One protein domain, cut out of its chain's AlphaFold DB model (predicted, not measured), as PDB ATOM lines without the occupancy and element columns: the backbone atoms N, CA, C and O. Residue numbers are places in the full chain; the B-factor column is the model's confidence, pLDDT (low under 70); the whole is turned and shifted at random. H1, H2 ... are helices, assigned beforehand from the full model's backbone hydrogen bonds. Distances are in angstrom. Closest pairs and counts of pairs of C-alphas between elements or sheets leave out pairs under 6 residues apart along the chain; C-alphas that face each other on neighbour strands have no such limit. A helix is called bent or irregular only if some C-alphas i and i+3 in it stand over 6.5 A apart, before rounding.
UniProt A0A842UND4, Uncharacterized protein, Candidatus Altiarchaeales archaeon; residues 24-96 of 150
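Overview. This is residues 24 to 96 of the 150 residues of an uncharacterized protein of Candidatus Altiarchaeales archaeon (UniProt A0A842UND4). Two helical hairpins are set crosswise: H1 and H2 stand side by side, and the later part of H2 packs on the first half of the long helix H3, while the short helix H4 folds back along H3 and packs on both H3 and H2. The 73 printed residues hold four named helices, in the order H1, H2, H3, H4, and no named strand; the class is all helix. The whole is compact, with a radius of gyration of the C-alphas of 12.5 A, and spans 36 by 28 by 18 A.

Arrangement. Begin at H1, residues 24 to 33, which touches H2, residues 37 to 51; look at the C-alphas of Leu 31 and Arg 40, their closest, 5.3 A apart. The two form a helical hairpin, running opposite ways at a shallow tilt of 33 degrees, only just short of steep. H2 is the hub, touching the three other helices. With residues 46 to 50 alone it touches residues 63 to 70 of H3, residues 60 to 81, at a steep tilt of 63 degrees; the closest C-alphas are those of Val 46 and Ile 67, 6.8 A apart. H1 and H3 are close but not clearly touching, the closest C-alphas being those of Gln 24 and Val 63, 6.6 A apart. Go on to H4, residues 87 to 94, which forms a helical hairpin with H3: they touch and run opposite ways at a shallow tilt of 23 degrees, and the C-alphas of Ile 71 and Ile 90, their closest, are 5.6 A apart. H4 also touches residues 39 to 42 of H2, with the closest C-alphas, those of Ile 42 and Phe 89, 6.7 A apart, at a steep tilt of 55 degrees. H1 and H4 are apart. In H1, H2 and H3 every O i to N i+4 pair is within hydrogen-bond range; in H4 it is 3 of 4.

Along the chain. Find C-alpha 24 at (37.852, -51.379, -2.762); from there H1 runs 14.5 A to C-alpha 33. H2 runs 20.6 A from Pro 37 to Asp 51. Look next for C-alpha 60 at (33.957, -51.155, 2.913), where H3 begins its 31.7 A run to Thr 81. H4 runs 12.4 A from Pro 87 to C-alpha 94 at (43.044, -40.687, 5.711); it is only just irregular, with C-alphas 87 and 90 6.9 A apart.

Size, cuts and confidence. The two C-alphas farthest apart are those of Val 57 and Gly 82, at 36.1 A. The printed part runs from residue 24 to residue 96 and has no cut. The links from H1 to H2 and from H3 to H4 are tight, and that from H2 to H3 is short. In the B-factor column the mean pLDDT of the printed part is 91.4, and residues 84 to 85 are under 70.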
ATOM      1  N   GLN A  24      36.891 -50.526  -2.053       96.50
ATOM      2  CA  GLN A  24      37.852 -51.379  -2.762       96.50
ATOM      3  C   GLN A  24      37.926 -51.034  -4.256       96.50
ATOM      4  O   GLN A  24      39.018 -50.952  -4.826       96.50
ATOM      5  N   GLU A  25      36.779 -50.833  -4.903       96.75
ATOM      6  CA  GLU A  25      36.727 -50.438  -6.311       96.75
ATOM      7  C   GLU A  25      37.315 -49.040  -6.520       96.75
ATOM      8  O   GLU A  25      38.065 -48.851  -7.479       96.75
ATOM      9  N   LYS A  26      37.063 -48.105  -5.594       96.25
ATOM     10  CA  LYS A  26      37.622 -46.748  -5.611       96.25
ATOM     11  C   LYS A  26      39.144 -46.769  -5.541       96.25
ATOM     12  O   LYS A  26      39.792 -46.164  -6.385       96.25
ATOM     13  N   LEU A  27      39.730 -47.535  -4.620       97.00
ATOM     14  CA  LEU A  27      41.188 -47.694  -4.528       97.00
ATOM     15  C   LEU A  27      41.786 -48.226  -5.842       97.00
ATOM     16  O   LEU A  27      42.814 -47.739  -6.313       97.00
ATOM     17  N   ARG A  28      41.131 -49.215  -6.468       96.94
ATOM     18  CA  ARG A  28      41.566 -49.766  -7.764       96.94
ATOM     19  C   ARG A  28      41.408 -48.766  -8.903       96.94
ATOM     20  O   ARG A  28      42.257 -48.727  -9.791       96.94
ATOM     21  N   HIS A  29      40.318 -48.007  -8.909       96.69
ATOM     22  CA  HIS A  29      40.070 -46.942  -9.872       96.69
ATOM     23  C   HIS A  29      41.147 -45.859  -9.770       96.69
ATOM     24  O   HIS A  29      41.790 -45.543 -10.768       96.69
ATOM     25  N   ASP A  30      41.414 -45.367  -8.566       96.56
ATOM     26  CA  ASP A  30      42.377 -44.294  -8.332       96.56
ATOM     27  C   ASP A  30      43.807 -44.743  -8.652       96.56
ATOM     28  O   ASP A  30      44.560 -43.989  -9.260       96.56
ATOM     29  N   LEU A  31      44.174 -46.003  -8.377       97.06
ATOM     30  CA  LEU A  31      45.481 -46.538  -8.777       97.06
ATOM     31  C   LEU A  31      45.670 -46.539 -10.304       97.06
ATOM     32  O   LEU A  31      46.788 -46.341 -10.788       97.06
ATOM     33  N   ARG A  32      44.602 -46.809 -11.067       96.56
ATOM     34  CA  ARG A  32      44.659 -46.820 -12.536       96.56
ATOM     35  C   ARG A  32      44.743 -45.414 -13.116       96.56
ATOM     36  O   ARG A  32      45.477 -45.222 -14.079       96.56
ATOM     37  N   ASN A  33      43.997 -44.477 -12.539       96.38
ATOM     38  CA  ASN A  33      43.771 -43.155 -13.120       96.38
ATOM     39  C   ASN A  33      44.664 -42.054 -12.538       96.38
ATOM     40  O   ASN A  33      44.740 -40.974 -13.113       96.38
ATOM     41  N   SER A  34      45.332 -42.294 -11.410       95.31
ATOM     42  CA  SER A  34      46.244 -41.317 -10.826       95.31
ATOM     43  C   SER A  34      47.554 -41.232 -11.612       95.31
ATOM     44  O   SER A  34      48.179 -42.252 -11.930       95.31
ATOM     45  N   GLU A  35      47.991 -40.002 -11.873       95.06
ATOM     46  CA  GLU A  35      49.332 -39.679 -12.375       95.06
ATOM     47  C   GLU A  35      50.338 -39.425 -11.239       95.06
ATOM     48  O   GLU A  35      51.538 -39.400 -11.494       95.06
ATOM     49  N   ASP A  36      49.877 -39.300  -9.986       94.31
ATOM     50  CA  ASP A  36      50.718 -39.055  -8.808       94.31
ATOM     51  C   ASP A  36      51.488 -40.337  -8.420       94.31
ATOM     52  O   ASP A  36      50.884 -41.312  -7.947       94.31
ATOM     53  N   PRO A  37      52.826 -40.373  -8.584       92.50
ATOM     54  CA  PRO A  37      53.620 -41.560  -8.278       92.50
ATOM     55  C   PRO A  37      53.543 -41.978  -6.805       92.50
ATOM     56  O   PRO A  37      53.540 -43.180  -6.521       92.50
ATOM     57  N   SER A  38      53.445 -41.014  -5.887       90.62
ATOM     58  CA  SER A  38      53.375 -41.245  -4.442       90.62
ATOM     59  C   SER A  38      52.042 -41.883  -4.070       90.62
ATOM     60  O   SER A  38      52.015 -42.936  -3.426       90.62
ATOM     61  N   LEU A  39      50.928 -41.335  -4.571       93.06
ATOM     62  CA  LEU A  39      49.607 -41.933  -4.365       93.06
ATOM     63  C   LEU A  39      49.558 -43.362  -4.918       93.06
ATOM     64  O   LEU A  39      49.096 -44.281  -4.243       93.06
ATOM     65  N   ARG A  40      50.091 -43.593  -6.123       95.62
ATOM     66  CA  ARG A  40      50.134 -44.939  -6.715       95.62
ATOM     67  C   ARG A  40      50.962 -45.921  -5.889       95.62
ATOM     68  O   ARG A  40      50.585 -47.088  -5.797       95.62
ATOM     69  N   ALA A  41      52.096 -45.497  -5.329       94.56
ATOM     70  CA  ALA A  41      52.915 -46.346  -4.466       94.56
ATOM     71  C   ALA A  41      52.134 -46.779  -3.214       94.56
ATOM     72  O   ALA A  41      52.065 -47.970  -2.912       94.56
ATOM     73  N   ILE A  42      51.450 -45.836  -2.568       94.75
ATOM     74  CA  ILE A  42      50.627 -46.090  -1.378       94.75
ATOM     75  C   ILE A  42      49.447 -47.008  -1.706       94.75
ATOM     76  O   ILE A  42      49.219 -48.002  -1.017       94.75
ATOM     77  N   LEU A  43      48.730 -46.743  -2.801       96.69
ATOM     78  CA  LEU A  43      47.598 -47.570  -3.222       96.69
ATOM     79  C   LEU A  43      48.011 -49.010  -3.548       96.69
ATOM     80  O   LEU A  43      47.254 -49.935  -3.261       96.69
ATOM     81  N   ARG A  44      49.216 -49.230  -4.092       96.94
ATOM     82  CA  ARG A  44      49.758 -50.585  -4.301       96.94
ATOM     83  C   ARG A  44      49.998 -51.321  -2.987       96.94
ATOM     84  O   ARG A  44      49.732 -52.518  -2.930       96.94
ATOM     85  N   ILE A  45      50.463 -50.630  -1.946       96.06
ATOM     86  CA  ILE A  45      50.643 -51.223  -0.612       96.06
ATOM     87  C   ILE A  45      49.283 -51.658  -0.055       96.06
ATOM     88  O   ILE A  45      49.115 -52.822   0.309       96.06
ATOM     89  N   VAL A  46      48.294 -50.758  -0.068       96.75
ATOM     90  CA  VAL A  46      46.938 -51.046   0.432       96.75
ATOM     91  C   VAL A  46      46.294 -52.201  -0.337       96.75
ATOM     92  O   VAL A  46      45.783 -53.142   0.268       96.75
ATOM     93  N   LEU A  47      46.340 -52.165  -1.671       97.38
ATOM     94  CA  LEU A  47      45.768 -53.223  -2.506       97.38
ATOM     95  C   LEU A  47      46.519 -54.548  -2.353       97.38
ATOM     96  O   LEU A  47      45.885 -55.598  -2.372       97.38
ATOM     97  N   GLY A  48      47.831 -54.511  -2.114       97.31
ATOM     98  CA  GLY A  48      48.614 -55.694  -1.771       97.31
ATOM     99  C   GLY A  48      48.154 -56.358  -0.469       97.31
ATOM    100  O   GLY A  48      48.072 -57.583  -0.416       97.31
ATOM    101  N   GLU A  49      47.805 -55.579   0.562       96.62
ATOM    102  CA  GLU A  49      47.218 -56.120   1.802       96.62
ATOM    103  C   GLU A  49      45.818 -56.703   1.596       96.62
ATOM    104  O   GLU A  49      45.471 -57.725   2.196       96.62
ATOM    105  N   ILE A  50      45.016 -56.070   0.736       96.31
ATOM    106  CA  ILE A  50      43.684 -56.556   0.357       96.31
ATOM    107  C   ILE A  50      43.795 -57.881  -0.406       96.31
ATOM    108  O   ILE A  50      43.102 -58.840  -0.079       96.31
ATOM    109  N   ASP A  51      44.693 -57.976  -1.385       95.00
ATOM    110  CA  ASP A  51      44.835 -59.163  -2.234       95.00
ATOM    111  C   ASP A  51      45.379 -60.384  -1.471       95.00
ATOM    112  O   ASP A  51      45.101 -61.528  -1.862       95.00
ATOM    113  N   ARG A  52      46.101 -60.147  -0.363       95.06
ATOM    114  CA  ARG A  52      46.538 -61.167   0.605       95.06
ATOM    115  C   ARG A  52      45.399 -61.746   1.444       95.06
ATOM    116  O   ARG A  52      45.580 -62.813   2.029       95.06
ATOM    117  N   GLN A  53      44.244 -61.085   1.518       94.19
ATOM    118  CA  GLN A  53      43.102 -61.632   2.243       94.19
ATOM    119  C   GLN A  53      42.553 -62.879   1.524       94.19
ATOM    120  O   GLN A  53      42.543 -62.942   0.288       94.19
ATOM    121  N   PRO A  54      42.046 -63.878   2.272       92.69
ATOM    122  CA  PRO A  54      41.424 -65.060   1.673       92.69
ATOM    123  C   PRO A  54      40.175 -64.692   0.854       92.69
ATOM    124  O   PRO A  54      39.878 -65.320  -0.161       92.69
ATOM    125  N   LYS A  55      39.463 -63.639   1.268       92.56
ATOM    126  CA  LYS A  55      38.298 -63.082   0.578       92.56
ATOM    127  C   LYS A  55      38.750 -62.039  -0.448       92.56
ATOM    128  O   LYS A  55      39.404 -61.068  -0.091       92.56
ATOM    129  N   LYS A  56      38.372 -62.220  -1.719       87.25
ATOM    130  CA  LYS A  56      38.780 -61.326  -2.826       87.25
ATOM    131  C   LYS A  56      37.948 -60.049  -2.954       87.25
ATOM    132  O   LYS A  56      38.427 -59.064  -3.510       87.25
ATOM    133  N   VAL A  57      36.722 -60.066  -2.439       92.88
ATOM    134  CA  VAL A  57      35.821 -58.909  -2.411       92.88
ATOM    135  C   VAL A  57      35.526 -58.593  -0.956       92.88
ATOM    136  O   VAL A  57      34.819 -59.347  -0.293       92.88
ATOM    137  N   LEU A  58      36.106 -57.516  -0.449       94.88
ATOM    138  CA  LEU A  58      35.904 -57.033   0.907       94.88
ATOM    139  C   LEU A  58      34.744 -56.032   0.930       94.88
ATOM    140  O   LEU A  58      34.453 -55.350  -0.047       94.88
ATOM    141  N   THR A  59      34.080 -55.956   2.072       94.06
ATOM    142  CA  THR A  59      33.153 -54.872   2.407       94.06
ATOM    143  C   THR A  59      33.937 -53.601   2.722       94.06
ATOM    144  O   THR A  59      35.094 -53.674   3.137       94.06
ATOM    145  N   ASP A  60      33.303 -52.433   2.603       92.81
ATOM    146  CA  ASP A  60      33.957 -51.155   2.913       92.81
ATOM    147  C   ASP A  60      34.523 -51.132   4.338       92.81
ATOM    148  O   ASP A  60      35.660 -50.718   4.538       92.81
ATOM    149  N   SER A  61      33.808 -51.690   5.319       89.69
ATOM    150  CA  SER A  61      34.296 -51.787   6.700       89.69
ATOM    151  C   SER A  61      35.545 -52.668   6.846       89.69
ATOM    152  O   SER A  61      36.428 -52.356   7.646       89.69
ATOM    153  N   GLU A  62      35.648 -53.759   6.080       93.00
ATOM    154  CA  GLU A  62      36.853 -54.601   6.054       93.00
ATOM    155  C   GLU A  62      38.037 -53.846   5.418       93.00
ATOM    156  O   GLU A  62      39.160 -53.922   5.921       93.00
ATOM    157  N   VAL A  63      37.795 -53.070   4.356       95.94
ATOM    158  CA  VAL A  63      38.823 -52.238   3.702       95.94
ATOM    159  C   VAL A  63      39.287 -51.103   4.617       95.94
ATOM    160  O   VAL A  63      40.490 -50.909   4.800       95.94
ATOM    161  N   GLU A  64      38.357 -50.388   5.247       93.88
ATOM    162  CA  GLU A  64      38.650 -49.346   6.235       93.88
ATOM    163  C   GLU A  64      39.497 -49.893   7.387       93.88
ATOM    164  O   GLU A  64      40.425 -49.230   7.849       93.88
ATOM    165  N   TRP A  65      39.217 -51.117   7.844       91.62
ATOM    166  CA  TRP A  65      40.003 -51.766   8.891       91.62
ATOM    167  C   TRP A  65      41.450 -52.036   8.461       91.62
ATOM    168  O   TRP A  65      42.369 -51.793   9.248       91.62
ATOM    169  N   ILE A  66      41.677 -52.473   7.217       95.19
ATOM    170  CA  ILE A  66      43.031 -52.643   6.658       95.19
ATOM    171  C   ILE A  66      43.763 -51.297   6.614       95.19
ATOM    172  O   ILE A  66      44.893 -51.194   7.094       95.19
ATOM    173  N   ILE A  67      43.111 -50.247   6.108       95.25
ATOM    174  CA  ILE A  67      43.694 -48.900   6.040       95.25
ATOM    175  C   ILE A  67      44.051 -48.391   7.446       95.25
ATOM    176  O   ILE A  67      45.167 -47.923   7.673       95.25
ATOM    177  N   LYS A  68      43.148 -48.542   8.425       91.88
ATOM    178  CA  LYS A  68      43.399 -48.164   9.826       91.88
ATOM    179  C   LYS A  68      44.581 -48.923  10.430       91.88
ATOM    180  O   LYS A  68      45.364 -48.329  11.171       91.88
ATOM    181  N   LYS A  69      44.738 -50.212  10.110       92.88
ATOM    182  CA  LYS A  69      45.900 -51.004  10.541       92.88
ATOM    183  C   LYS A  69      47.212 -50.473   9.973       92.88
ATOM    184  O   LYS A  69      48.170 -50.353  10.729       92.88
ATOM    185  N   LEU A  70      47.243 -50.126   8.688       94.56
ATOM    186  CA  LEU A  70      48.424 -49.538   8.051       94.56
ATOM    187  C   LEU A  70      48.793 -48.191   8.684       94.56
ATOM    188  O   LEU A  70      49.945 -47.988   9.056       94.56
ATOM    189  N   ILE A  71      47.809 -47.311   8.906       91.69
ATOM    190  CA  ILE A  71      48.020 -46.031   9.605       91.69
ATOM    191  C   ILE A  71      48.589 -46.258  11.007       91.69
ATOM    192  O   ILE A  71      49.507 -45.556  11.424       91.69
ATOM    193  N   LYS A  72      48.037 -47.222  11.753       89.50
ATOM    194  CA  LYS A  72      48.514 -47.549  13.097       89.50
ATOM    195  C   LYS A  72      49.969 -48.029  13.071       89.50
ATOM    196  O   LYS A  72      50.766 -47.523  13.852       89.50
ATOM    197  N   SER A  73      50.306 -48.941  12.160       90.69
ATOM    198  CA  SER A  73      51.671 -49.458  12.004       90.69
ATOM    199  C   SER A  73      52.675 -48.343  11.702       90.69
ATOM    200  O   SER A  73      53.759 -48.325  12.275       90.69
ATOM    201  N   GLU A  74      52.314 -47.395  10.834       91.25
ATOM    202  CA  GLU A  74      53.192 -46.272  10.488       91.25
ATOM    203  C   GLU A  74      53.397 -45.312  11.673       91.25
ATOM    204  O   GLU A  74      54.506 -44.836  11.907       91.25
ATOM    205  N   LYS A  75      52.352 -45.066  12.477       88.06
ATOM    206  CA  LYS A  75      52.466 -44.272  13.714       88.06
ATOM    207  C   LYS A  75      53.376 -44.937  14.745       88.06
ATOM    208  O   LYS A  75      54.244 -44.271  15.295       88.06
ATOM    209  N   GLU A  76      53.212 -46.240  14.971       89.19
ATOM    210  CA  GLU A  76      54.052 -47.008  15.902       89.19
ATOM    211  C   GLU A  76      55.526 -47.031  15.444       89.19
ATOM    212  O   GLU A  76      56.446 -46.963  16.263       89.19
ATOM    213  N   LEU A  77      55.776 -47.055  14.131       88.62
ATOM    214  CA  LEU A  77      57.126 -46.945  13.579       88.62
ATOM    215  C   LEU A  77      57.737 -45.555  13.816       88.62
ATOM    216  O   LEU A  77      58.888 -45.459  14.245       88.62
ATOM    217  N   LEU A  78      56.967 -44.487  13.590       86.44
ATOM    218  CA  LEU A  78      57.398 -43.114  13.858       86.44
ATOM    219  C   LEU A  78      57.710 -42.897  15.341       86.44
ATOM    220  O   LEU A  78      58.743 -42.320  15.670       86.44
ATOM    221  N   GLU A  79      56.848 -43.389  16.231       86.56
ATOM    222  CA  GLU A  79      57.043 -43.306  17.680       86.56
ATOM    223  C   GLU A  79      58.285 -44.081  18.138       86.56
ATOM    224  O   GLU A  79      59.010 -43.617  19.015       86.56
ATOM    225  N   SER A  80      58.560 -45.243  17.537       86.69
ATOM    226  CA  SER A  80      59.673 -46.105  17.955       86.69
ATOM    227  C   SER A  80      61.029 -45.697  17.374       86.69
ATOM    228  O   SER A  80      62.053 -45.872  18.032       86.69
ATOM    229  N   THR A  81      61.063 -45.145  16.159       84.62
ATOM    230  CA  THR A  81      62.319 -44.817  15.456       84.62
ATOM    231  C   THR A  81      62.596 -43.318  15.355       84.62
ATOM    232  O   THR A  81      63.684 -42.920  14.935       84.62
ATOM    233  N   GLY A  82      61.615 -42.472  15.691       79.25
ATOM    234  CA  GLY A  82      61.654 -41.032  15.433       79.25
ATOM    235  C   GLY A  82      61.609 -40.676  13.942       79.25
ATOM    236  O   GLY A  82      61.852 -39.525  13.580       79.25
ATOM    237  N   ARG A  83      61.342 -41.651  13.060       73.38
ATOM    238  CA  ARG A  83      61.281 -41.483  11.605       73.38
ATOM    239  C   ARG A  83      60.026 -42.147  11.052       73.38
ATOM    240  O   ARG A  83      59.723 -43.286  11.382       73.38
ATOM    241  N   SER A  84      59.318 -41.444  10.176       66.38
ATOM    242  CA  SER A  84      58.298 -42.057   9.319       66.38
ATOM    243  C   SER A  84      58.965 -42.501   8.020       66.38
ATOM    244  O   SER A  84      59.923 -41.867   7.568       66.38
ATOM    245  N   THR A  85      58.485 -43.598   7.440       66.81
ATOM    246  CA  THR A  85      58.946 -44.069   6.129       66.81
ATOM    247  C   THR A  85      58.461 -43.164   5.001       66.81
ATOM    248  O   THR A  85      59.164 -43.025   4.003       66.81
ATOM    249  N   ASP A  86      57.321 -42.493   5.190       73.69
ATOM    250  CA  ASP A  86      56.798 -41.469   4.289       73.69
ATOM    251  C   ASP A  86      55.798 -40.549   5.033       73.69
ATOM    252  O   ASP A  86      54.686 -40.978   5.365       73.69
ATOM    253  N   PRO A  87      56.138 -39.264   5.263       70.38
ATOM    254  CA  PRO A  87      55.249 -38.303   5.920       70.38
ATOM    255  C   PRO A  87      53.880 -38.139   5.238       70.38
ATOM    256  O   PRO A  87      52.903 -37.777   5.899       70.38
ATOM    257  N   ALA A  88      53.781 -38.404   3.930       83.69
ATOM    258  CA  ALA A  88      52.536 -38.307   3.176       83.69
ATOM    259  C   ALA A  88      51.649 -39.556   3.320       83.69
ATOM    260  O   ALA A  88      50.446 -39.476   3.064       83.69
ATOM    261  N   PHE A  89      52.197 -40.687   3.780       89.69
ATOM    262  CA  PHE A  89      51.501 -41.974   3.852       89.69
ATOM    263  C   PHE A  89      50.210 -41.894   4.669       89.69
ATOM    264  O   PHE A  89      49.120 -42.183   4.175       89.69
ATOM    265  N   ILE A  90      50.315 -41.436   5.920       90.19
ATOM    266  CA  ILE A  90      49.163 -41.324   6.824       90.19
ATOM    267  C   ILE A  90      48.144 -40.319   6.279       90.19
ATOM    268  O   ILE A  90      46.940 -40.576   6.326       90.19
ATOM    269  N   ALA A  91      48.606 -39.174   5.766       89.94
ATOM    270  CA  ALA A  91      47.732 -38.130   5.241       89.94
ATOM    271  C   ALA A  91      46.899 -38.635   4.053       89.94
ATOM    272  O   ALA A  91      45.683 -38.453   4.039       89.94
ATOM    273  N   LEU A  92      47.532 -39.335   3.109       92.25
ATOM    274  CA  LEU A  92      46.868 -39.874   1.924       92.25
ATOM    275  C   LEU A  92      45.909 -41.018   2.267       92.25
ATOM    276  O   LEU A  92      44.797 -41.057   1.743       92.25
ATOM    277  N   LEU A  93      46.271 -41.904   3.198       93.38
ATOM    278  CA  LEU A  93      45.365 -42.963   3.652       93.38
ATOM    279  C   LEU A  93      44.107 -42.423   4.346       93.38
ATOM    280  O   LEU A  93      43.027 -42.990   4.177       93.38
ATOM    281  N   ASN A  94      44.209 -41.309   5.075       90.88
ATOM    282  CA  ASN A  94      43.044 -40.687   5.711       90.88
ATOM    283  C   ASN A  94      42.003 -40.174   4.700       90.88
ATOM    284  O   ASN A  94      40.830 -40.096   5.056       90.88
ATOM    285  N   LEU A  95      42.378 -39.886   3.446       92.00
ATOM    286  CA  LEU A  95      41.431 -39.482   2.391       92.00
ATOM    287  C   LEU A  95      40.465 -40.609   1.980       92.00
ATOM    288  O   LEU A  95      39.437 -40.354   1.350       92.00
ATOM    289  N   TYR A  96      40.799 -41.854   2.331       94.00
ATOM    290  CA  TYR A  96      39.995 -43.046   2.059       94.00
ATOM    291  C   TYR A  96      39.183 -43.522   3.265       94.00
ATOM    292  O   TYR A  96      38.445 -44.497   3.147       94.00
TER     293      TYR A  96